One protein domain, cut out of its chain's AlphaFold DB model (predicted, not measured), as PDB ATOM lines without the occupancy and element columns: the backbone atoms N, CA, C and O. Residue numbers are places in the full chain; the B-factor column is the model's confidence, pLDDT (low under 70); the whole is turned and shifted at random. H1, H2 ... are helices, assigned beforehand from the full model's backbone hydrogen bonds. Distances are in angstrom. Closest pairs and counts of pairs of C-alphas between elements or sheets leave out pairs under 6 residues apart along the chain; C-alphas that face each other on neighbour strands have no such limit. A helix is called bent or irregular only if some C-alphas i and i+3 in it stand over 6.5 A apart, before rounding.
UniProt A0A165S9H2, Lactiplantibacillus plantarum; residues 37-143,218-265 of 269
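Overview. This is residues 37 to 143 and 218 to 265 of the 269 residues of a protein of Lactiplantibacillus plantarum (UniProt A0A165S9H2). Look first for two very long helices, H1 and H4, which run side by side in opposite directions for part of their length and spread apart toward one end like a narrow V, where residues 49 to 61 and 254 to 265 stick out. At the other end of the rod lies a short helical hairpin, H2 and H3, with H2 folding back from H1 and packing on its residues 78 to 90, and H3 packing on H2. You have 155 printed residues with four named helices, in the order H1, H2, H3, H4, and no named strand; the class is all helix. The whole is an extended rod, spanning 86 by 32 by 18 A, with a radius of gyration of the C-alphas of 25.1 A.

Arrangement. Start with H1, residues 41 to 91, and pass the tight link to H2, residues 96 to 111: the two form a helical hairpin, opposite ways at a shallow tilt of 10 degrees. They touch through residues 78 to 90 of H1 alone, and their closest C-alphas are those of Ile 89 and Lys 99, 6.1 A apart. A short link leads to H3, residues 120 to 135, which touches H2 in a second helical hairpin, opposite ways at a shallow tilt of 9 degrees; the closest C-alphas, of Val 98 and Ala 134, are 5.4 A apart. H1 and H3 stay apart. Beyond the cut, H4, residues 218 to 262, touches H1 through residues 66 to 89 of H1 alone, opposite ways at a shallow tilt of 25 degrees. Their closest C-alphas are those of Asn 73 and Ala 242, 4.8 A apart. H3 and H4 are close but not clearly touching, with the C-alphas of Ala 135 and Lys 221 closest at 7.3 A, while H2 and H4 are near each other. The three touching pairs, at shallow tilts, make the helix packing mostly aligned. In H2 and H3 every O i to N i+4 pair is within hydrogen-bond range; in H1 45 of 47 are, in H4 36 of 41.

Along the chain. Find C-alpha 41 at (-10.315, -16.537, 51.287); from there H1 runs 74.5 A to C-alpha 91 at (-45.159, -17.309, -14.541). H1 is irregular, with C-alphas 42 and 45 7.2 A apart. H2 covers 22.2 A and H3 22.5 A. H4 runs 66.6 A to C-alpha 262 at (-5.164, -13.306, 26.250), with a kink of 25 degrees near residue 256; it is only just irregular, C-alphas 256 and 259 being 6.7 A apart.

Size, cuts and confidence. The two C-alphas farthest apart, of Ser 42 and Asn 143, are 86.7 A apart. Residues 144 to 217 are not printed, and C-alphas 143 and 218 are 10.7 A apart across the cut. Of the links that are printed whole, none is long, and residues 113 to 119, between H2 and H3, stand free. The mean pLDDT of the printed part is 87.2; look for values under 70 at residues 112 to 118 and 262 to 265.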
ATOM      1  N   LYS A  37     -10.554 -19.904  42.352       71.25
ATOM      2  CA  LYS A  37     -10.035 -20.787  43.412       71.25
ATOM      3  C   LYS A  37      -8.735 -20.268  44.041       71.25
ATOM      4  O   LYS A  37      -8.439 -20.613  45.180       71.25
ATOM      5  N   PHE A  38      -7.985 -19.439  43.318       72.88
ATOM      6  CA  PHE A  38      -6.707 -18.873  43.764       72.88
ATOM      7  C   PHE A  38      -6.833 -17.455  44.350       72.88
ATOM      8  O   PHE A  38      -5.824 -16.803  44.618       72.88
ATOM      9  N   LEU A  39      -8.057 -16.957  44.557       76.19
ATOM     10  CA  LEU A  39      -8.282 -15.695  45.259       76.19
ATOM     11  C   LEU A  39      -8.139 -15.886  46.782       76.19
ATOM     12  O   LEU A  39      -8.499 -16.943  47.302       76.19
ATOM     13  N   PRO A  40      -7.682 -14.859  47.529       81.06
ATOM     14  CA  PRO A  40      -7.662 -14.896  48.991       81.06
ATOM     15  C   PRO A  40      -9.035 -15.265  49.568       81.06
ATOM     16  O   PRO A  40     -10.060 -14.826  49.043       81.06
ATOM     17  N   VAL A  41      -9.069 -16.011  50.679       72.69
ATOM     18  CA  VAL A  41     -10.315 -16.537  51.287       72.69
ATOM     19  C   VAL A  41     -11.342 -15.428  51.565       72.69
ATOM     20  O   VAL A  41     -12.532 -15.620  51.327       72.69
ATOM     21  N   SER A  42     -10.884 -14.231  51.948       78.50
ATOM     22  CA  SER A  42     -11.726 -13.044  52.171       78.50
ATOM     23  C   SER A  42     -12.354 -12.444  50.902       78.50
ATOM     24  O   SER A  42     -13.305 -11.675  51.000       78.50
ATOM     25  N   LYS A  43     -11.852 -12.785  49.706       78.12
ATOM     26  CA  LYS A  43     -12.319 -12.278  48.398       78.12
ATOM     27  C   LYS A  43     -12.900 -13.365  47.490       78.12
ATOM     28  O   LYS A  43     -13.502 -13.037  46.470       78.12
ATOM     29  N   ASN A  44     -12.767 -14.637  47.863       76.00
ATOM     30  CA  ASN A  44     -13.239 -15.779  47.078       76.00
ATOM     31  C   ASN A  44     -14.765 -15.733  46.836       76.00
ATOM     32  O   ASN A  44     -15.224 -15.925  45.711       76.00
ATOM     33  N   GLY A  45     -15.553 -15.372  47.859       80.25
ATOM     34  CA  GLY A  45     -17.010 -15.225  47.729       80.25
ATOM     35  C   GLY A  45     -17.431 -14.138  46.728       80.25
ATOM     36  O   GLY A  45     -18.303 -14.370  45.891       80.25
ATOM     37  N   ILE A  46     -16.763 -12.980  46.754       81.25
ATOM     38  CA  ILE A  46     -17.022 -11.860  45.830       81.25
ATOM     39  C   ILE A  46     -16.573 -12.221  44.408       81.25
ATOM     40  O   ILE A  46     -17.315 -11.993  43.453       81.25
ATOM     41  N   GLY A  47     -15.393 -12.834  44.262       80.00
ATOM     42  CA  GLY A  47     -14.871 -13.283  42.970       80.00
ATOM     43  C   GLY A  47     -15.785 -14.304  42.293       80.00
ATOM     44  O   GLY A  47     -16.167 -14.115  41.141       80.00
ATOM     45  N   SER A  48     -16.216 -15.331  43.031       80.38
ATOM     46  CA  SER A  48     -17.187 -16.323  42.550       80.38
ATOM     47  C   SER A  48     -18.538 -15.689  42.183       80.38
ATOM     48  O   SER A  48     -19.136 -16.046  41.164       80.38
ATOM     49  N   GLY A  49     -19.008 -14.703  42.957       83.31
ATOM     50  CA  GLY A  49     -20.233 -13.949  42.667       83.31
ATOM     51  C   GLY A  49     -20.163 -13.156  41.357       83.31
ATOM     52  O   GLY A  49     -21.062 -13.275  40.523       83.31
ATOM     53  N   ILE A  50     -19.080 -12.403  41.136       84.12
ATOM     54  CA  ILE A  50     -18.861 -11.610  39.910       84.12
ATOM     55  C   ILE A  50     -18.771 -12.518  38.684       84.12
ATOM     56  O   ILE A  50     -19.413 -12.255  37.668       84.12
ATOM     57  N   VAL A  51     -18.008 -13.604  38.793       80.88
ATOM     58  CA  VAL A  51     -17.817 -14.596  37.731       80.88
ATOM     59  C   VAL A  51     -19.164 -15.216  37.349       80.88
ATOM     60  O   VAL A  51     -19.597 -15.143  36.196       80.88
ATOM     61  N   ASN A  52     -19.926 -15.718  38.319       81.44
ATOM     62  CA  ASN A  52     -21.254 -16.260  38.034       81.44
ATOM     63  C   ASN A  52     -22.209 -15.219  37.425       81.44
ATOM     64  O   ASN A  52     -22.904 -15.538  36.456       81.44
ATOM     65  N   ALA A  53     -22.216 -13.979  37.922       87.69
ATOM     66  CA  ALA A  53     -23.038 -12.903  37.371       87.69
ATOM     67  C   ALA A  53     -22.668 -12.574  35.914       87.69
ATOM     68  O   ALA A  53     -23.547 -12.519  35.053       87.69
ATOM     69  N   ALA A  54     -21.377 -12.430  35.608       84.94
ATOM     70  CA  ALA A  54     -20.891 -12.147  34.260       84.94
ATOM     71  C   ALA A  54     -21.262 -13.260  33.266       84.94
ATOM     72  O   ALA A  54     -21.680 -12.966  32.145       84.94
ATOM     73  N   ARG A  55     -21.218 -14.533  33.688       84.44
ATOM     74  CA  ARG A  55     -21.696 -15.656  32.867       84.44
ATOM     75  C   ARG A  55     -23.182 -15.522  32.524       84.44
ATOM     76  O   ARG A  55     -23.546 -15.686  31.361       84.44
ATOM     77  N   TYR A  56     -24.038 -15.242  33.507       87.88
ATOM     78  CA  TYR A  56     -25.480 -15.108  33.265       87.88
ATOM     79  C   TYR A  56     -25.809 -13.899  32.388       87.88
ATOM     80  O   TYR A  56     -26.577 -14.030  31.435       87.88
ATOM     81  N   VAL A  57     -25.180 -12.751  32.648       91.06
ATOM     82  CA  VAL A  57     -25.348 -11.543  31.827       91.06
ATOM     83  C   VAL A  57     -24.904 -11.803  30.384       91.06
ATOM     84  O   VAL A  57     -25.651 -11.501  29.453       91.06
ATOM     85  N   GLY A  58     -23.743 -12.436  30.184       88.75
ATOM     86  CA  GLY A  58     -23.231 -12.785  28.858       88.75
ATOM     87  C   GLY A  58     -24.138 -13.755  28.092       88.75
ATOM     88  O   GLY A  58     -24.397 -13.546  26.908       88.75
ATOM     89  N   GLN A  59     -24.682 -14.779  28.761       88.25
ATOM     90  CA  GLN A  59     -25.633 -15.718  28.149       88.25
ATOM     91  C   GLN A  59     -26.935 -15.025  27.728       88.25
ATOM     92  O   GLN A  59     -27.397 -15.227  26.604       88.25
ATOM     93  N   CYS A  60     -27.506 -14.183  28.595       91.19
ATOM     94  CA  CYS A  60     -28.723 -13.430  28.292       91.19
ATOM     95  C   CYS A  60     -28.517 -12.463  27.121       91.19
ATOM     96  O   CYS A  60     -29.331 -12.439  26.197       91.19
ATOM     97  N   LEU A  61     -27.411 -11.713  27.121       91.31
ATOM     98  CA  LEU A  61     -27.077 -10.783  26.043       91.31
ATOM     99  C   LEU A  61     -26.839 -11.520  24.718       91.31
ATOM    100  O   LEU A  61     -27.385 -11.128  23.684       91.31
ATOM    101  N   GLY A  62     -26.085 -12.623  24.754       89.75
ATOM    102  CA  GLY A  62     -25.832 -13.467  23.588       89.75
ATOM    103  C   GLY A  62     -27.123 -14.017  22.983       89.75
ATOM    104  O   GLY A  62     -27.341 -13.889  21.778       89.75
ATOM    105  N   MET A  63     -28.021 -14.555  23.815       90.25
ATOM    106  CA  MET A  63     -29.328 -15.029  23.355       90.25
ATOM    107  C   MET A  63     -30.177 -13.894  22.785       90.25
ATOM    108  O   MET A  63     -30.729 -14.051  21.698       90.25
ATOM    109  N   ALA A  64     -30.253 -12.743  23.454       92.44
ATOM    110  CA  ALA A  64     -31.048 -11.611  22.984       92.44
ATOM    111  C   ALA A  64     -30.604 -11.135  21.591       92.44
ATOM    112  O   ALA A  64     -31.436 -10.987  20.691       92.44
ATOM    113  N   ILE A  65     -29.296 -10.963  21.381       90.94
ATOM    114  CA  ILE A  65     -28.738 -10.512  20.101       90.94
ATOM    115  C   ILE A  65     -28.939 -11.576  19.014       90.94
ATOM    116  O   ILE A  65     -29.485 -11.273  17.950       90.94
ATOM    117  N   LEU A  66     -28.546 -12.828  19.271       90.06
ATOM    118  CA  LEU A  66     -28.610 -13.895  18.268       90.06
ATOM    119  C   LEU A  66     -30.051 -14.248  17.889       90.06
ATOM    120  O   LEU A  66     -30.334 -14.436  16.707       90.06
ATOM    121  N   VAL A  67     -30.978 -14.289  18.852       90.12
ATOM    122  CA  VAL A  67     -32.404 -14.546  18.587       90.12
ATOM    123  C   VAL A  67     -33.026 -13.394  17.805       90.12
ATOM    124  O   VAL A  67     -33.786 -13.639  16.868       90.12
ATOM    125  N   THR A  68     -32.679 -12.145  18.125       92.94
ATOM    126  CA  THR A  68     -33.154 -10.973  17.370       92.94
ATOM    127  C   THR A  68     -32.669 -11.021  15.926       92.94
ATOM    128  O   THR A  68     -33.467 -10.888  14.994       92.94
ATOM    129  N   LEU A  69     -31.378 -11.286  15.721       91.31
ATOM    130  CA  LEU A  69     -30.789 -11.406  14.393       91.31
ATOM    131  C   LEU A  69     -31.406 -12.570  13.606       91.31
ATOM    132  O   LEU A  69     -31.775 -12.407  12.440       91.31
ATOM    133  N   LEU A  70     -31.582 -13.726  14.254       89.62
ATOM    134  CA  LEU A  70     -32.244 -14.885  13.667       89.62
ATOM    135  C   LEU A  70     -33.676 -14.551  13.253       89.62
ATOM    136  O   LEU A  70     -34.062 -14.841  12.123       89.62
ATOM    137  N   ASN A  71     -34.455 -13.904  14.120       90.50
ATOM    138  CA  ASN A  71     -35.833 -13.520  13.825       90.50
ATOM    139  C   ASN A  71     -35.916 -12.553  12.640       90.50
ATOM    140  O   ASN A  71     -36.764 -12.739  11.761       90.50
ATOM    141  N   THR A  72     -35.017 -11.570  12.562       93.12
ATOM    142  CA  THR A  72     -34.931 -10.645  11.423       93.12
ATOM    143  C   THR A  72     -34.599 -11.386  10.130       93.12
ATOM    144  O   THR A  72     -35.312 -11.247   9.130       93.12
ATOM    145  N   ASN A  73     -33.578 -12.244  10.153       91.44
ATOM    146  CA  ASN A  73     -33.158 -13.017   8.986       91.44
ATOM    147  C   ASN A  73     -34.235 -14.013   8.534       91.44
ATOM    148  O   ASN A  73     -34.539 -14.096   7.344       91.44
ATOM    149  N   VAL A  74     -34.883 -14.717   9.464       90.94
ATOM    150  CA  VAL A  74     -36.006 -15.625   9.178       90.94
ATOM    151  C   VAL A  74     -37.201 -14.854   8.621       90.94
ATOM    152  O   VAL A  74     -37.867 -15.333   7.702       90.94
ATOM    153  N   THR A  75     -37.477 -13.652   9.124       91.38
ATOM    154  CA  THR A  75     -38.548 -12.794   8.595       91.38
ATOM    155  C   THR A  75     -38.253 -12.366   7.158       91.38
ATOM    156  O   THR A  75     -39.131 -12.461   6.296       91.38
ATOM    157  N   ASN A  76     -37.012 -11.979   6.859       93.06
ATOM    158  CA  ASN A  76     -36.584 -11.649   5.498       93.06
ATOM    159  C   ASN A  76     -36.632 -12.871   4.571       93.06
ATOM    160  O   ASN A  76     -37.197 -12.791   3.481       93.06
ATOM    161  N   ALA A  77     -36.169 -14.033   5.036       92.75
ATOM    162  CA  ALA A  77     -36.296 -15.293   4.312       92.75
ATOM    163  C   ALA A  77     -37.767 -15.612   3.996       92.75
ATOM    164  O   ALA A  77     -38.103 -15.908   2.850       92.75
ATOM    165  N   LYS A  78     -38.684 -15.476   4.966       91.31
ATOM    166  CA  LYS A  78     -40.131 -15.659   4.745       91.31
ATOM    167  C   LYS A  78     -40.669 -14.714   3.664       91.31
ATOM    168  O   LYS A  78     -41.425 -15.164   2.800       91.31
ATOM    169  N   ARG A  79     -40.273 -13.434   3.674       92.88
ATOM    170  CA  ARG A  79     -40.657 -12.452   2.640       92.88
ATOM    171  C   ARG A  79     -40.148 -12.865   1.256       92.88
ATOM    172  O   ARG A  79     -40.945 -12.921   0.319       92.88
ATOM    173  N   ASN A  80     -38.876 -13.241   1.146       94.94
ATOM    174  CA  ASN A  80     -38.258 -13.671  -0.113       94.94
ATOM    175  C   ASN A  80     -38.917 -14.933  -0.678       94.94
ATOM    176  O   ASN A  80     -39.220 -15.003  -1.868       94.94
ATOM    177  N   VAL A  81     -39.198 -15.924   0.172       94.38
ATOM    178  CA  VAL A  81     -39.874 -17.162  -0.244       94.38
ATOM    179  C   VAL A  81     -41.289 -16.872  -0.728       94.38
ATOM    180  O   VAL A  81     -41.712 -17.434  -1.736       94.38
ATOM    181  N   ARG A  82     -42.018 -15.975  -0.055       94.12
ATOM    182  CA  ARG A  82     -43.354 -15.552  -0.489       94.12
ATOM    183  C   ARG A  82     -43.307 -14.848  -1.845       94.12
ATOM    184  O   ARG A  82     -44.119 -15.164  -2.712       94.12
ATOM    185  N   HIS A  83     -42.355 -13.938  -2.038       95.19
ATOM    186  CA  HIS A  83     -42.166 -13.251  -3.314       95.19
ATOM    187  C   HIS A  83     -41.841 -14.242  -4.441       95.19
ATOM    188  O   HIS A  83     -42.497 -14.238  -5.484       95.19
ATOM    189  N   THR A  84     -40.902 -15.165  -4.206       95.94
ATOM    190  CA  THR A  84     -40.593 -16.250  -5.146       95.94
ATOM    191  C   THR A  84     -41.828 -17.095  -5.436       95.94
ATOM    192  O   THR A  84     -42.123 -17.338  -6.599       95.94
ATOM    193  N   ALA A  85     -42.602 -17.487  -4.422       95.81
ATOM    194  CA  ALA A  85     -43.824 -18.263  -4.619       95.81
ATOM    195  C   ALA A  85     -44.834 -17.549  -5.522       95.81
ATOM    196  O   ALA A  85     -45.348 -18.156  -6.458       95.81
ATOM    197  N   TYR A  86     -45.076 -16.259  -5.293       96.38
ATOM    198  CA  TYR A  86     -45.960 -15.462  -6.143       96.38
ATOM    199  C   TYR A  86     -45.451 -15.359  -7.576       96.38
ATOM    200  O   TYR A  86     -46.233 -15.546  -8.509       96.38
ATOM    201  N   ARG A  87     -44.147 -15.132  -7.760       96.88
ATOM    202  CA  ARG A  87     -43.530 -15.099  -9.085       96.88
ATOM    203  C   ARG A  87     -43.698 -16.433  -9.814       96.88
ATOM    204  O   ARG A  87     -44.220 -16.434 -10.920       96.88
ATOM    205  N   GLU A  88     -43.337 -17.553  -9.186       96.25
ATOM    206  CA  GLU A  88     -43.444 -18.891  -9.790       96.25
ATOM    207  C   GLU A  88     -44.893 -19.274 -10.131       96.25
ATOM    208  O   GLU A  88     -45.156 -19.862 -11.177       96.25
ATOM    209  N   ILE A  89     -45.861 -18.923  -9.276       96.25
ATOM    210  CA  ILE A  89     -47.288 -19.160  -9.546       96.25
ATOM    211  C   ILE A  89     -47.763 -18.326 -10.744       96.25
ATOM    212  O   ILE A  89     -48.526 -18.819 -11.581       96.25
ATOM    213  N   ASN A  90     -47.323 -17.068 -10.837       95.75
ATOM    214  CA  ASN A  90     -47.727 -16.159 -11.905       95.75
ATOM    215  C   ASN A  90     -47.141 -16.555 -13.262       95.75
ATOM    216  O   ASN A  90     -47.876 -16.546 -14.253       95.75
ATOM    217  N   THR A  91     -45.864 -16.939 -13.305       95.19
ATOM    218  CA  THR A  91     -45.159 -17.309 -14.541       95.19
ATOM    219  C   THR A  91     -45.547 -18.693 -15.056       95.19
ATOM    220  O   THR A  91     -45.455 -18.954 -16.256       95.19
ATOM    221  N   ALA A  92     -46.008 -19.592 -14.185       94.94
ATOM    222  CA  ALA A  92     -46.378 -20.937 -14.587       94.94
ATOM    223  C   ALA A  92     -47.639 -20.991 -15.465       94.94
ATOM    224  O   ALA A  92     -48.592 -20.210 -15.331       94.94
ATOM    225  N   VAL A  93     -47.664 -21.989 -16.349       95.44
ATOM    226  CA  VAL A  93     -48.799 -22.301 -17.226       95.44
ATOM    227  C   VAL A  93     -49.849 -23.076 -16.421       95.44
ATOM    228  O   VAL A  93     -49.889 -24.304 -16.426       95.44
ATOM    229  N   LEU A  94     -50.668 -22.338 -15.669       95.50
ATOM    230  CA  LEU A  94     -51.712 -22.844 -14.768       95.50
ATOM    231  C   LEU A  94     -53.047 -22.153 -15.062       95.50
ATOM    232  O   LEU A  94     -53.057 -20.998 -15.492       95.50
ATOM    233  N   SER A  95     -54.168 -22.832 -14.798       96.12
ATOM    234  CA  SER A  95     -55.494 -22.214 -14.930       96.12
ATOM    235  C   SER A  95     -55.668 -21.032 -13.962       96.12
ATOM    236  O   SER A  95     -55.090 -21.042 -12.866       96.12
ATOM    237  N   PRO A  96     -56.502 -20.032 -14.307       95.56
ATOM    238  CA  PRO A  96     -56.754 -18.877 -13.442       95.56
ATOM    239  C   PRO A  96     -57.244 -19.271 -12.044       95.56
ATOM    240  O   PRO A  96     -56.802 -18.707 -11.043       95.56
ATOM    241  N   ASN A  97     -58.100 -20.296 -11.964       94.69
ATOM    242  CA  ASN A  97     -58.596 -20.824 -10.695       94.69
ATOM    243  C   ASN A  97     -57.458 -21.380  -9.825       94.69
ATOM    244  O   ASN A  97     -57.376 -21.054  -8.645       94.69
ATOM    245  N   VAL A  98     -56.538 -22.161 -10.406       96.00
ATOM    246  CA  VAL A  98     -55.371 -22.683  -9.675       96.00
ATOM    247  C   VAL A  98     -54.456 -21.554  -9.219       96.00
ATOM    248  O   VAL A  98     -54.030 -21.574  -8.066       96.00
ATOM    249  N   LYS A  99     -54.189 -20.550 -10.066       96.81
ATOM    250  CA  LYS A  99     -53.370 -19.388  -9.680       96.81
ATOM    251  C   LYS A  99     -53.989 -18.640  -8.500       96.81
ATOM    252  O   LYS A  99     -53.301 -18.394  -7.514       96.81
ATOM    253  N   LYS A 100     -55.290 -18.339  -8.563       96.12
ATOM    254  CA  LYS A 100     -56.026 -17.649  -7.493       96.12
ATOM    255  C   LYS A 100     -56.008 -18.444  -6.187       96.12
ATOM    256  O   LYS A 100     -55.670 -17.889  -5.143       96.12
ATOM    257  N   THR A 101     -56.326 -19.739  -6.236       95.94
ATOM    258  CA  THR A 101     -56.282 -20.606  -5.050       95.94
ATOM    259  C   THR A 101     -54.868 -20.686  -4.485       95.94
ATOM    260  O   THR A 101     -54.689 -20.477  -3.292       95.94
ATOM    261  N   ALA A 102     -53.849 -20.901  -5.319       95.69
ATOM    262  CA  ALA A 102     -52.462 -20.974  -4.863       95.69
ATOM    263  C   ALA A 102     -51.997 -19.665  -4.206       95.69
ATOM    264  O   ALA A 102     -51.395 -19.710  -3.136       95.69
ATOM    265  N   HIS A 103     -52.334 -18.503  -4.775       95.06
ATOM    266  CA  HIS A 103     -52.048 -17.197  -4.167       95.06
ATOM    267  C   HIS A 103     -52.682 -17.034  -2.791       95.06
ATOM    268  O   HIS A 103     -52.010 -16.604  -1.851       95.06
ATOM    269  N   ASN A 104     -53.959 -17.392  -2.667       94.38
ATOM    270  CA  ASN A 104     -54.696 -17.283  -1.413       94.38
ATOM    271  C   ASN A 104     -54.137 -18.222  -0.344       94.38
ATOM    272  O   ASN A 104     -53.914 -17.789   0.784       94.38
ATOM    273  N   GLU A 105     -53.855 -19.473  -0.696       93.12
ATOM    274  CA  GLU A 105     -53.324 -20.448   0.255       93.12
ATOM    275  C   GLU A 105     -51.884 -20.124   0.670       93.12
ATOM    276  O   GLU A 105     -51.566 -20.157   1.856       93.12
ATOM    277  N   VAL A 106     -51.032 -19.679  -0.264       92.00
ATOM    278  CA  VAL A 106     -49.709 -19.135   0.078       92.00
ATOM    279  C   VAL A 106     -49.875 -17.926   1.002       92.00
ATOM    280  O   VAL A 106     -49.255 -17.866   2.058       92.00
ATOM    281  N   LYS A 107     -50.759 -16.975   0.680       90.69
ATOM    282  CA  LYS A 107     -51.010 -15.813   1.546       90.69
ATOM    283  C   LYS A 107     -51.409 -16.234   2.961       90.69
ATOM    284  O   LYS A 107     -50.891 -15.633   3.893       90.69
ATOM    285  N   LYS A 108     -52.279 -17.238   3.125       88.75
ATOM    286  CA  LYS A 108     -52.701 -17.766   4.435       88.75
ATOM    287  C   LYS A 108     -51.525 -18.358   5.213       88.75
ATOM    288  O   LYS A 108     -51.256 -17.896   6.317       88.75
ATOM    289  N   VAL A 109     -50.771 -19.277   4.603       86.56
ATOM    290  CA  VAL A 109     -49.616 -19.941   5.241       86.56
ATOM    291  C   VAL A 109     -48.554 -18.933   5.693       86.56
ATOM    292  O   VAL A 109     -47.949 -19.104   6.745       86.56
ATOM    293  N   PHE A 110     -48.337 -17.859   4.929       83.06
ATOM    294  CA  PHE A 110     -47.376 -16.810   5.289       83.06
ATOM    295  C   PHE A 110     -47.956 -15.700   6.187       83.06
ATOM    296  O   PHE A 110     -47.172 -14.940   6.754       83.06
ATOM    297  N   LYS A 111     -49.287 -15.571   6.310       79.25
ATOM    298  CA  LYS A 111     -49.949 -14.614   7.217       79.25
ATOM    299  C   LYS A 111     -50.161 -15.158   8.621       79.25
ATOM    300  O   LYS A 111     -50.364 -14.331   9.503       79.25
ATOM    301  N   SER A 112     -50.199 -16.478   8.819       62.06
ATOM    302  CA  SER A 112     -50.448 -17.065  10.137       62.06
ATOM    303  C   SER A 112     -49.419 -16.565  11.147       62.06
ATOM    304  O   SER A 112     -48.294 -17.053  11.224       62.06
ATOM    305  N   ASN A 113     -49.847 -15.552  11.900       53.09
ATOM    306  CA  ASN A 113     -49.244 -15.133  13.145       53.09
ATOM    307  C   ASN A 113     -49.457 -16.262  14.157       53.09
ATOM    308  O   ASN A 113     -50.454 -16.982  14.092       53.09
ATOM    309  N   THR A 114     -48.508 -16.393  15.070       51.56
ATOM    310  CA  THR A 114     -48.252 -17.464  16.047       51.56
ATOM    311  C   THR A 114     -49.423 -17.858  16.982       51.56
ATOM    312  O   THR A 114     -49.228 -18.663  17.879       51.56
ATOM    313  N   ASN A 115     -50.649 -17.360  16.773       48.50
ATOM    314  CA  ASN A 115     -51.790 -17.497  17.694       48.50
ATOM    315  C   ASN A 115     -52.775 -18.634  17.361       48.50
ATOM    316  O   ASN A 115     -53.742 -18.828  18.090       48.50
ATOM    317  N   ASN A 116     -52.565 -19.388  16.279       53.81
ATOM    318  CA  ASN A 116     -53.432 -20.520  15.945       53.81
ATOM    319  C   ASN A 116     -52.742 -21.833  16.335       53.81
ATOM    320  O   ASN A 116     -51.689 -22.148  15.790       53.81
ATOM    321  N   ASN A 117     -53.383 -22.640  17.191       54.09
ATOM    322  CA  ASN A 117     -52.939 -23.977  17.638       54.09
ATOM    323  C   ASN A 117     -52.761 -25.023  16.509       54.09
ATOM    324  O   ASN A 117     -52.528 -26.202  16.771       54.09
ATOM    325  N   THR A 118     -52.889 -24.628  15.241       60.81
ATOM    326  CA  THR A 118     -52.718 -25.524  14.099       60.81
ATOM    327  C   THR A 118     -51.243 -25.636  13.734       60.81
ATOM    328  O   THR A 118     -50.570 -24.646  13.444       60.81
ATOM    329  N   LYS A 119     -50.721 -26.868  13.727       73.44
ATOM    330  CA  LYS A 119     -49.328 -27.126  13.351       73.44
ATOM    331  C   LYS A 119     -49.098 -26.641  11.916       73.44
ATOM    332  O   LYS A 119     -49.908 -26.887  11.024       73.44
ATOM    333  N   ILE A 120     -47.945 -26.020  11.656       76.19
ATOM    334  CA  ILE A 120     -47.545 -25.553  10.310       76.19
ATOM    335  C   ILE A 120     -47.626 -26.690   9.269       76.19
ATOM    336  O   ILE A 120     -47.925 -26.452   8.095       76.19
ATOM    337  N   SER A 121     -47.390 -27.937   9.685       77.62
ATOM    338  CA  SER A 121     -47.559 -29.131   8.847       77.62
ATOM    339  C   SER A 121     -48.994 -29.315   8.346       77.62
ATOM    340  O   SER A 121     -49.191 -29.667   7.182       77.62
ATOM    341  N   ASP A 122     -49.986 -29.046   9.194       84.44
ATOM    342  CA  ASP A 122     -51.401 -29.213   8.869       84.44
ATOM    343  C   ASP A 122     -51.857 -28.145   7.880       84.44
ATOM    344  O   ASP A 122     -52.479 -28.475   6.873       84.44
ATOM    345  N   GLN A 123     -51.421 -26.899   8.075       84.19
ATOM    346  CA  GLN A 123     -51.676 -25.799   7.139       84.19
ATOM    347  C   GLN A 123     -51.056 -26.063   5.759       84.19
ATOM    348  O   GLN A 123     -51.663 -25.808   4.720       84.19
ATOM    349  N   GLN A 124     -49.845 -26.630   5.718       84.81
ATOM    350  CA  GLN A 124     -49.212 -27.027   4.458       84.81
ATOM    351  C   GLN A 124     -49.957 -28.174   3.767       84.81
ATOM    352  O   GLN A 124     -50.026 -28.205   2.533       84.81
ATOM    353  N   ARG A 125     -50.494 -29.129   4.535       88.75
ATOM    354  CA  ARG A 125     -51.316 -30.224   4.007       88.75
ATOM    355  C   ARG A 125     -52.631 -29.689   3.445       88.75
ATOM    356  O   ARG A 125     -52.992 -30.058   2.328       88.75
ATOM    357  N   GLU A 126     -53.289 -28.794   4.170       90.44
ATOM    358  CA  GLU A 126     -54.522 -28.140   3.738       90.44
ATOM    359  C   GLU A 126     -54.303 -27.337   2.453       90.44
ATOM    360  O   GLU A 126     -54.984 -27.589   1.460       90.44
ATOM    361  N   MET A 127     -53.270 -26.488   2.403       91.69
ATOM    362  CA  MET A 127     -52.877 -25.759   1.192       91.69
ATOM    363  C   MET A 127     -52.718 -26.708  -0.004       91.69
ATOM    364  O   MET A 127     -53.276 -26.466  -1.076       91.69
ATOM    365  N   LYS A 128     -51.967 -27.807   0.157       91.75
ATOM    366  CA  LYS A 128     -51.775 -28.792  -0.920       91.75
ATOM    367  C   LYS A 128     -53.102 -29.389  -1.377       91.75
ATOM    368  O   LYS A 128     -53.298 -29.559  -2.580       91.75
ATOM    369  N   GLN A 129     -54.000 -29.695  -0.446       93.94
ATOM    370  CA  GLN A 129     -55.297 -30.280  -0.758       93.94
ATOM    371  C   GLN A 129     -56.209 -29.291  -1.494       93.94
ATOM    372  O   GLN A 129     -56.793 -29.650  -2.517       93.94
ATOM    373  N   GLN A 130     -56.271 -28.035  -1.050       95.00
ATOM    374  CA  GLN A 130     -57.058 -26.981  -1.696       95.00
ATOM    375  C   GLN A 130     -56.570 -26.708  -3.122       95.00
ATOM    376  O   GLN A 130     -57.360 -26.686  -4.070       95.00
ATOM    377  N   ILE A 131     -55.252 -26.594  -3.307       94.88
ATOM    378  CA  ILE A 131     -54.651 -26.415  -4.631       94.88
ATOM    379  C   ILE A 131     -54.908 -27.648  -5.516       94.88
ATOM    380  O   ILE A 131     -55.251 -27.498  -6.688       94.88
ATOM    381  N   LYS A 132     -54.809 -28.870  -4.970       94.69
ATOM    382  CA  LYS A 132     -55.121 -30.112  -5.700       94.69
ATOM    383  C   LYS A 132     -56.580 -30.145  -6.152       94.69
ATOM    384  O   LYS A 132     -56.847 -30.508  -7.295       94.69
ATOM    385  N   ASN A 133     -57.514 -29.743  -5.296       94.81
ATOM    386  CA  ASN A 133     -58.936 -29.672  -5.628       94.81
ATOM    387  C   ASN A 133     -59.207 -28.623  -6.715       94.81
ATOM    388  O   ASN A 133     -59.917 -28.906  -7.678       94.81
ATOM    389  N   ALA A 134     -58.574 -27.451  -6.626       94.38
ATOM    390  CA  ALA A 134     -58.647 -26.428  -7.666       94.38
ATOM    391  C   ALA A 134     -58.088 -26.918  -9.013       94.38
ATOM    392  O   ALA A 134     -58.647 -26.587 -10.058       94.38
ATOM    393  N   ALA A 135     -57.029 -27.734  -8.988       93.62
ATOM    394  CA  ALA A 135     -56.369 -28.271 -10.178       93.62
ATOM    395  C   ALA A 135     -57.129 -29.413 -10.871       93.62
ATOM    396  O   ALA A 135     -56.807 -29.734 -12.013       93.62
ATOM    397  N   LYS A 136     -58.131 -30.014 -10.214       93.12
ATOM    398  CA  LYS A 136     -59.014 -31.025 -10.824       93.12
ATOM    399  C   LYS A 136     -60.086 -30.418 -11.731       93.12
ATOM    400  O   LYS A 136     -60.667 -31.139 -12.536       93.12
ATOM    401  N   LYS A 137     -60.379 -29.120 -11.595       93.50
ATOM    402  CA  LYS A 137     -61.407 -28.463 -12.410       93.50
ATOM    403  C   LYS A 137     -60.965 -28.413 -13.876       93.50
ATOM    404  O   LYS A 137     -59.829 -28.057 -14.173       93.50
ATOM    405  N   THR A 138     -61.884 -28.736 -14.782       90.62
ATOM    406  CA  THR A 138     -61.662 -28.748 -16.240       90.62
ATOM    407  C   THR A 138     -61.933 -27.399 -16.908       90.62
ATOM    408  O   THR A 138     -61.581 -27.188 -18.066       90.62
ATOM    409  N   SER A 139     -62.535 -26.464 -16.173       87.69
ATOM    410  CA  SER A 139     -62.848 -25.118 -16.648       87.69
ATOM    411  C   SER A 139     -61.576 -24.289 -16.870       87.69
ATOM    412  O   SER A 139     -60.705 -24.246 -15.999       87.69
ATOM    413  N   HIS A 140     -61.481 -23.614 -18.023       90.19
ATOM    414  CA  HIS A 140     -60.392 -22.690 -18.379       90.19
ATOM    415  C   HIS A 140     -58.979 -23.268 -18.187       90.19
ATOM    416  O   HIS A 140     -58.059 -22.579 -17.734       90.19
ATOM    417  N   LEU A 141     -58.790 -24.549 -18.517       93.75
ATOM    418  CA  LEU A 141     -57.457 -25.145 -18.503       93.75
ATOM    419  C   LEU A 141     -56.525 -24.376 -19.456       93.75
ATOM    420  O   LEU A 141     -56.956 -23.909 -20.504       93.75
ATOM    421  N   PRO A 142     -55.235 -24.223 -19.159       93.69
ATOM    422  CA  PRO A 142     -54.308 -23.667 -20.134       93.69
ATOM    423  C   PRO A 142     -53.983 -24.711 -21.215       93.69
ATOM    424  O   PRO A 142     -54.262 -25.907 -21.070       93.69
ATOM    425  N   ASN A 143     -53.373 -24.264 -22.310       95.06
ATOM    426  CA  ASN A 143     -52.689 -25.173 -23.227       95.06
ATOM    427  C   ASN A 143     -51.357 -25.616 -22.602       95.06
ATOM    428  O   ASN A 143     -50.762 -24.831 -21.863       95.06
ATOM    429  N   ILE A 218     -52.931 -33.201 -17.129       96.50
ATOM    430  CA  ILE A 218     -51.589 -33.747 -16.875       96.50
ATOM    431  C   ILE A 218     -50.539 -32.635 -16.976       96.50
ATOM    432  O   ILE A 218     -49.718 -32.490 -16.071       96.50
ATOM    433  N   ALA A 219     -50.617 -31.792 -18.008       96.62
ATOM    434  CA  ALA A 219     -49.705 -30.662 -18.177       96.62
ATOM    435  C   ALA A 219     -49.795 -29.665 -17.012       96.62
ATOM    436  O   ALA A 219     -48.770 -29.229 -16.484       96.62
ATOM    437  N   GLN A 220     -51.010 -29.348 -16.551       96.38
ATOM    438  CA  GLN A 220     -51.219 -28.504 -15.375       96.38
ATOM    439  C   GLN A 220     -50.624 -29.137 -14.107       96.38
ATOM    440  O   GLN A 220     -49.978 -28.440 -13.325       96.38
ATOM    441  N   LYS A 221     -50.807 -30.449 -13.900       95.81
ATOM    442  CA  LYS A 221     -50.221 -31.185 -12.767       95.81
ATOM    443  C   LYS A 221     -48.694 -31.110 -12.783       95.81
ATOM    444  O   LYS A 221     -48.092 -30.889 -11.730       95.81
ATOM    445  N   GLU A 222     -48.068 -31.289 -13.944       95.75
ATOM    446  CA  GLU A 222     -46.613 -31.220 -14.094       95.75
ATOM    447  C   GLU A 222     -46.083 -29.823 -13.739       95.75
ATOM    448  O   GLU A 222     -45.200 -29.694 -12.887       95.75
ATOM    449  N   GLN A 223     -46.685 -28.768 -14.305       96.00
ATOM    450  CA  GLN A 223     -46.306 -27.384 -14.001       96.00
ATOM    451  C   GLN A 223     -46.502 -27.056 -12.520       96.00
ATOM    452  O   GLN A 223     -45.603 -26.502 -11.888       96.00
ATOM    453  N   LEU A 224     -47.632 -27.454 -11.935       95.75
ATOM    454  CA  LEU A 224     -47.906 -27.221 -10.521       95.75
ATOM    455  C   LEU A 224     -46.890 -27.937  -9.620       95.75
ATOM    456  O   LEU A 224     -46.394 -27.356  -8.656       95.75
ATOM    457  N   THR A 225     -46.544 -29.183  -9.943       95.56
ATOM    458  CA  THR A 225     -45.550 -29.959  -9.188       95.56
ATOM    459  C   THR A 225     -44.178 -29.292  -9.250       95.56
ATOM    460  O   THR A 225     -43.505 -29.169  -8.224       95.56
ATOM    461  N   LYS A 226     -43.786 -28.801 -10.432       96.00
ATOM    462  CA  LYS A 226     -42.538 -28.057 -10.625       96.00
ATOM    463  C   LYS A 226     -42.507 -26.778  -9.786       96.00
ATOM    464  O   LYS A 226     -41.530 -26.561  -9.070       96.00
ATOM    465  N   VAL A 227     -43.584 -25.992  -9.809       95.50
ATOM    466  CA  VAL A 227     -43.733 -24.771  -8.997       95.50
ATOM    467  C   VAL A 227     -43.602 -25.085  -7.507       95.50
ATOM    468  O   VAL A 227     -42.775 -24.489  -6.822       95.50
ATOM    469  N   LEU A 228     -44.348 -26.068  -6.995       94.50
ATOM    470  CA  LEU A 228     -44.304 -26.431  -5.574       94.50
ATOM    471  C   LEU A 228     -42.923 -26.952  -5.144       94.50
ATOM    472  O   LEU A 228     -42.467 -26.642  -4.041       94.50
ATOM    473  N   LYS A 229     -42.234 -27.710  -6.009       95.38
ATOM    474  CA  LYS A 229     -40.855 -28.158  -5.766       95.38
ATOM    475  C   LYS A 229     -39.892 -26.972  -5.708       95.38
ATOM    476  O   LYS A 229     -39.079 -26.904  -4.790       95.38
ATOM    477  N   HIS A 230     -40.013 -26.020  -6.632       95.75
ATOM    478  CA  HIS A 230     -39.166 -24.830  -6.649       95.75
ATOM    479  C   HIS A 230     -39.387 -23.948  -5.411       95.75
ATOM    480  O   HIS A 230     -38.421 -23.551  -4.762       95.75
ATOM    481  N   ILE A 231     -40.641 -23.740  -4.999       93.75
ATOM    482  CA  ILE A 231     -40.982 -23.023  -3.758       93.75
ATOM    483  C   ILE A 231     -40.378 -23.725  -2.535       93.75
ATOM    484  O   ILE A 231     -39.797 -23.067  -1.673       93.75
ATOM    485  N   LYS A 232     -40.464 -25.062  -2.460       92.12
ATOM    486  CA  LYS A 232     -39.848 -25.842  -1.373       92.12
ATOM    487  C   LYS A 232     -38.329 -25.648  -1.335       92.12
ATOM    488  O   LYS A 232     -37.781 -25.435  -0.256       92.12
ATOM    489  N   ASN A 233     -37.668 -25.700  -2.488       92.75
ATOM    490  CA  ASN A 233     -36.221 -25.514  -2.582       92.75
ATOM    491  C   ASN A 233     -35.811 -24.086  -2.194       92.75
ATOM    492  O   ASN A 233     -34.902 -23.917  -1.388       92.75
ATOM    493  N   SER A 234     -36.530 -23.071  -2.685       93.94
ATOM    494  CA  SER A 234     -36.312 -21.671  -2.306       93.94
ATOM    495  C   SER A 234     -36.492 -21.459  -0.805       93.94
ATOM    496  O   SER A 234     -35.656 -20.806  -0.189       93.94
ATOM    497  N   LYS A 235     -37.517 -22.065  -0.192       91.56
ATOM    498  CA  LYS A 235     -37.718 -22.040   1.263       91.56
ATOM    499  C   LYS A 235     -36.510 -22.582   2.011       91.56
ATOM    500  O   LYS A 235     -36.005 -21.923   2.912       91.56
ATOM    501  N   ASN A 236     -36.067 -23.778   1.643       90.06
ATOM    502  CA  ASN A 236     -34.947 -24.427   2.307       90.06
ATOM    503  C   ASN A 236     -33.655 -23.610   2.163       90.06
ATOM    504  O   ASN A 236     -32.941 -23.429   3.142       90.06
ATOM    505  N   HIS A 237     -33.395 -23.072   0.971       90.69
ATOM    506  CA  HIS A 237     -32.223 -22.242   0.713       90.69
ATOM    507  C   HIS A 237     -32.248 -20.928   1.506       90.69
ATOM    508  O   HIS A 237     -31.279 -20.603   2.180       90.69
ATOM    509  N   GLN A 238     -33.368 -20.200   1.484       91.62
ATOM    510  CA  GLN A 238     -33.505 -18.923   2.192       91.62
ATOM    511  C   GLN A 238     -33.435 -19.095   3.716       91.62
ATOM    512  O   GLN A 238     -32.863 -18.253   4.397       91.62
ATOM    513  N   LEU A 239     -33.981 -20.190   4.258       89.44
ATOM    514  CA  LEU A 239     -33.828 -20.506   5.680       89.44
ATOM    515  C   LEU A 239     -32.380 -20.855   6.030       89.44
ATOM    516  O   LEU A 239     -31.893 -20.359   7.035       89.44
ATOM    517  N   SER A 240     -31.688 -21.643   5.200       87.44
ATOM    518  CA  SER A 240     -30.258 -21.932   5.393       87.44
ATOM    519  C   SER A 240     -29.446 -20.639   5.476       87.44
ATOM    520  O   SER A 240     -28.769 -20.416   6.470       87.44
ATOM    521  N   LEU A 241     -29.623 -19.733   4.505       87.56
ATOM    522  CA  LEU A 241     -28.947 -18.430   4.492       87.56
ATOM    523  C   LEU A 241     -29.250 -17.593   5.743       87.56
ATOM    524  O   LEU A 241     -28.371 -16.912   6.266       87.56
ATOM    525  N   ALA A 242     -30.489 -17.645   6.241       88.94
ATOM    526  CA  ALA A 242     -30.863 -16.927   7.454       88.94
ATOM    527  C   ALA A 242     -30.087 -17.415   8.687       88.94
ATOM    528  O   ALA A 242     -29.685 -16.589   9.507       88.94
ATOM    529  N   PHE A 243     -29.861 -18.727   8.807       85.38
ATOM    530  CA  PHE A 243     -29.036 -19.307   9.867       85.38
ATOM    531  C   PHE A 243     -27.545 -19.025   9.652       85.38
ATOM    532  O   PHE A 243     -26.862 -18.654  10.604       85.38
ATOM    533  N   ASP A 244     -27.053 -19.131   8.417       85.81
ATOM    534  CA  ASP A 244     -25.646 -18.875   8.084       85.81
ATOM    535  C   ASP A 244     -25.216 -17.466   8.512       85.81
ATOM    536  O   ASP A 244     -24.182 -17.305   9.159       85.81
ATOM    537  N   ASN A 245     -26.059 -16.459   8.260       86.25
ATOM    538  CA  ASN A 245     -25.807 -15.080   8.685       86.25
ATOM    539  C   ASN A 245     -25.679 -14.936  10.212       86.25
ATOM    540  O   ASN A 245     -24.849 -14.164  10.687       86.25
ATOM    541  N   VAL A 246     -26.471 -15.682  10.991       87.88
ATOM    542  CA  VAL A 246     -26.382 -15.666  12.464       87.88
ATOM    543  C   VAL A 246     -25.059 -16.269  12.924       87.88
ATOM    544  O   VAL A 246     -24.400 -15.717  13.802       87.88
ATOM    545  N   PHE A 247     -24.633 -17.368  12.298       85.25
ATOM    546  CA  PHE A 247     -23.359 -17.999  12.623       85.25
ATOM    547  C   PHE A 247     -22.157 -17.133  12.250       85.25
ATOM    548  O   PHE A 247     -21.196 -17.110  13.013       85.25
ATOM    549  N   ILE A 248     -22.211 -16.398  11.137       85.44
ATOM    550  CA  ILE A 248     -21.145 -15.465  10.745       85.44
ATOM    551  C   ILE A 248     -20.992 -14.358  11.793       85.44
ATOM    552  O   ILE A 248     -19.880 -14.113  12.257       85.44
ATOM    553  N   VAL A 249     -22.097 -13.737  12.219       86.81
ATOM    554  CA  VAL A 249     -22.054 -12.704  13.268       86.81
ATOM    555  C   VAL A 249     -21.530 -13.278  14.583       86.81
ATOM    556  O   VAL A 249     -20.654 -12.678  15.198       86.81
ATOM    557  N   ASN A 250     -21.984 -14.470  14.983       86.31
ATOM    558  CA  ASN A 250     -21.453 -15.146  16.166       86.31
ATOM    559  C   ASN A 250     -19.937 -15.395  16.062       86.31
ATOM    560  O   ASN A 250     -19.205 -15.144  17.013       86.31
ATOM    561  N   SER A 251     -19.452 -15.855  14.906       84.38
ATOM    562  CA  SER A 251     -18.020 -16.064  14.674       84.38
ATOM    563  C   SER A 251     -17.215 -14.769  14.773       84.38
ATOM    564  O   SER A 251     -16.131 -14.797  15.345       84.38
ATOM    565  N   LEU A 252     -17.743 -13.640  14.288       87.00
ATOM    566  CA  LEU A 252     -17.098 -12.331  14.440       87.00
ATOM    567  C   LEU A 252     -17.038 -11.884  15.903       87.00
ATOM    568  O   LEU A 252     -15.991 -11.429  16.350       87.00
ATOM    569  N   VAL A 253     -18.124 -12.054  16.663       86.75
ATOM    570  CA  VAL A 253     -18.141 -11.724  18.098       86.75
ATOM    571  C   VAL A 253     -17.103 -12.556  18.854       86.75
ATOM    572  O   VAL A 253     -16.318 -12.004  19.617       86.75
ATOM    573  N   VAL A 254     -17.042 -13.868  18.605       84.56
ATOM    574  CA  VAL A 254     -16.042 -14.749  19.232       84.56
ATOM    575  C   VAL A 254     -14.621 -14.333  18.848       84.56
ATOM    576  O   VAL A 254     -13.762 -14.239  19.724       84.56
ATOM    577  N   LEU A 255     -14.373 -14.034  17.569       85.56
ATOM    578  CA  LEU A 255     -13.069 -13.569  17.090       85.56
ATOM    579  C   LEU A 255     -12.631 -12.290  17.821       85.56
ATOM    580  O   LEU A 255     -11.503 -12.224  18.297       85.56
ATOM    581  N   LEU A 256     -13.525 -11.308  17.958       86.94
ATOM    582  CA  LEU A 256     -13.240 -10.039  18.637       86.94
ATOM    583  C   LEU A 256     -13.015 -10.206  20.145       86.94
ATOM    584  O   LEU A 256     -12.209  -9.484  20.727       86.94
ATOM    585  N   CYS A 257     -13.687 -11.167  20.781       83.44
ATOM    586  CA  CYS A 257     -13.507 -11.449  22.204       83.44
ATOM    587  C   CYS A 257     -12.277 -12.325  22.505       83.44
ATOM    588  O   CYS A 257     -11.853 -12.395  23.655       83.44
ATOM    589  N   THR A 258     -11.687 -12.986  21.503       82.81
ATOM    590  CA  THR A 258     -10.553 -13.905  21.708       82.81
ATOM    591  C   THR A 258      -9.291 -13.191  22.231       82.81
ATOM    592  O   THR A 258      -8.715 -13.679  23.202       82.81
ATOM    593  N   PRO A 259      -8.871 -12.019  21.706       82.06
ATOM    594  CA  PRO A 259      -7.736 -11.272  22.260       82.06
ATOM    595  C   PRO A 259      -7.932 -10.822  23.713       82.06
ATOM    596  O   PRO A 259      -6.971 -10.778  24.475       82.06
ATOM    597  N   LEU A 260      -9.173 -10.531  24.125       73.81
ATOM    598  CA  LEU A 260      -9.473 -10.144  25.510       73.81
ATOM    599  C   LEU A 260      -9.177 -11.279  26.497       73.81
ATOM    600  O   LEU A 260      -8.781 -11.007  27.625       73.81
ATOM    601  N   ALA A 261      -9.310 -12.537  26.063       70.31
ATOM    602  CA  ALA A 261      -8.943 -13.697  26.872       70.31
ATOM    603  C   ALA A 261      -7.421 -13.836  27.055       70.31
ATOM    604  O   ALA A 261      -6.970 -14.363  28.069       70.31
ATOM    605  N   TYR A 262      -6.621 -13.344  26.105       68.31
ATOM    606  CA  TYR A 262      -5.164 -13.306  26.250       68.31
ATOM    607  C   TYR A 262      -4.721 -12.196  27.214       68.31
ATOM    608  O   TYR A 262      -3.716 -12.323  27.905       68.31
ATOM    609  N   TRP A 263      -5.501 -11.116  27.318       66.31
ATOM    610  CA  TRP A 263      -5.173  -9.986  28.189       66.31
ATOM    611  C   TRP A 263      -5.510 -10.207  29.670       66.31
ATOM    612  O   TRP A 263      -5.125  -9.398  30.512       66.31
ATOM    613  N   THR A 264      -6.215 -11.292  29.997       61.06
ATOM    614  CA  THR A 264      -6.496 -11.699  31.382       61.06
ATOM    615  C   THR A 264      -5.303 -12.328  32.107       61.06
ATOM    616  O   THR A 264      -5.410 -12.560  33.312       61.06
ATOM    617  N   ASP A 265      -4.177 -12.572  31.426       56.28
ATOM    618  CA  ASP A 265      -2.951 -13.027  32.085       56.28
ATOM    619  C   ASP A 265      -2.288 -11.897  32.887       56.28
ATOM    620  O   ASP A 265      -2.117 -10.760  32.439       56.28
TER     621      ASP A 265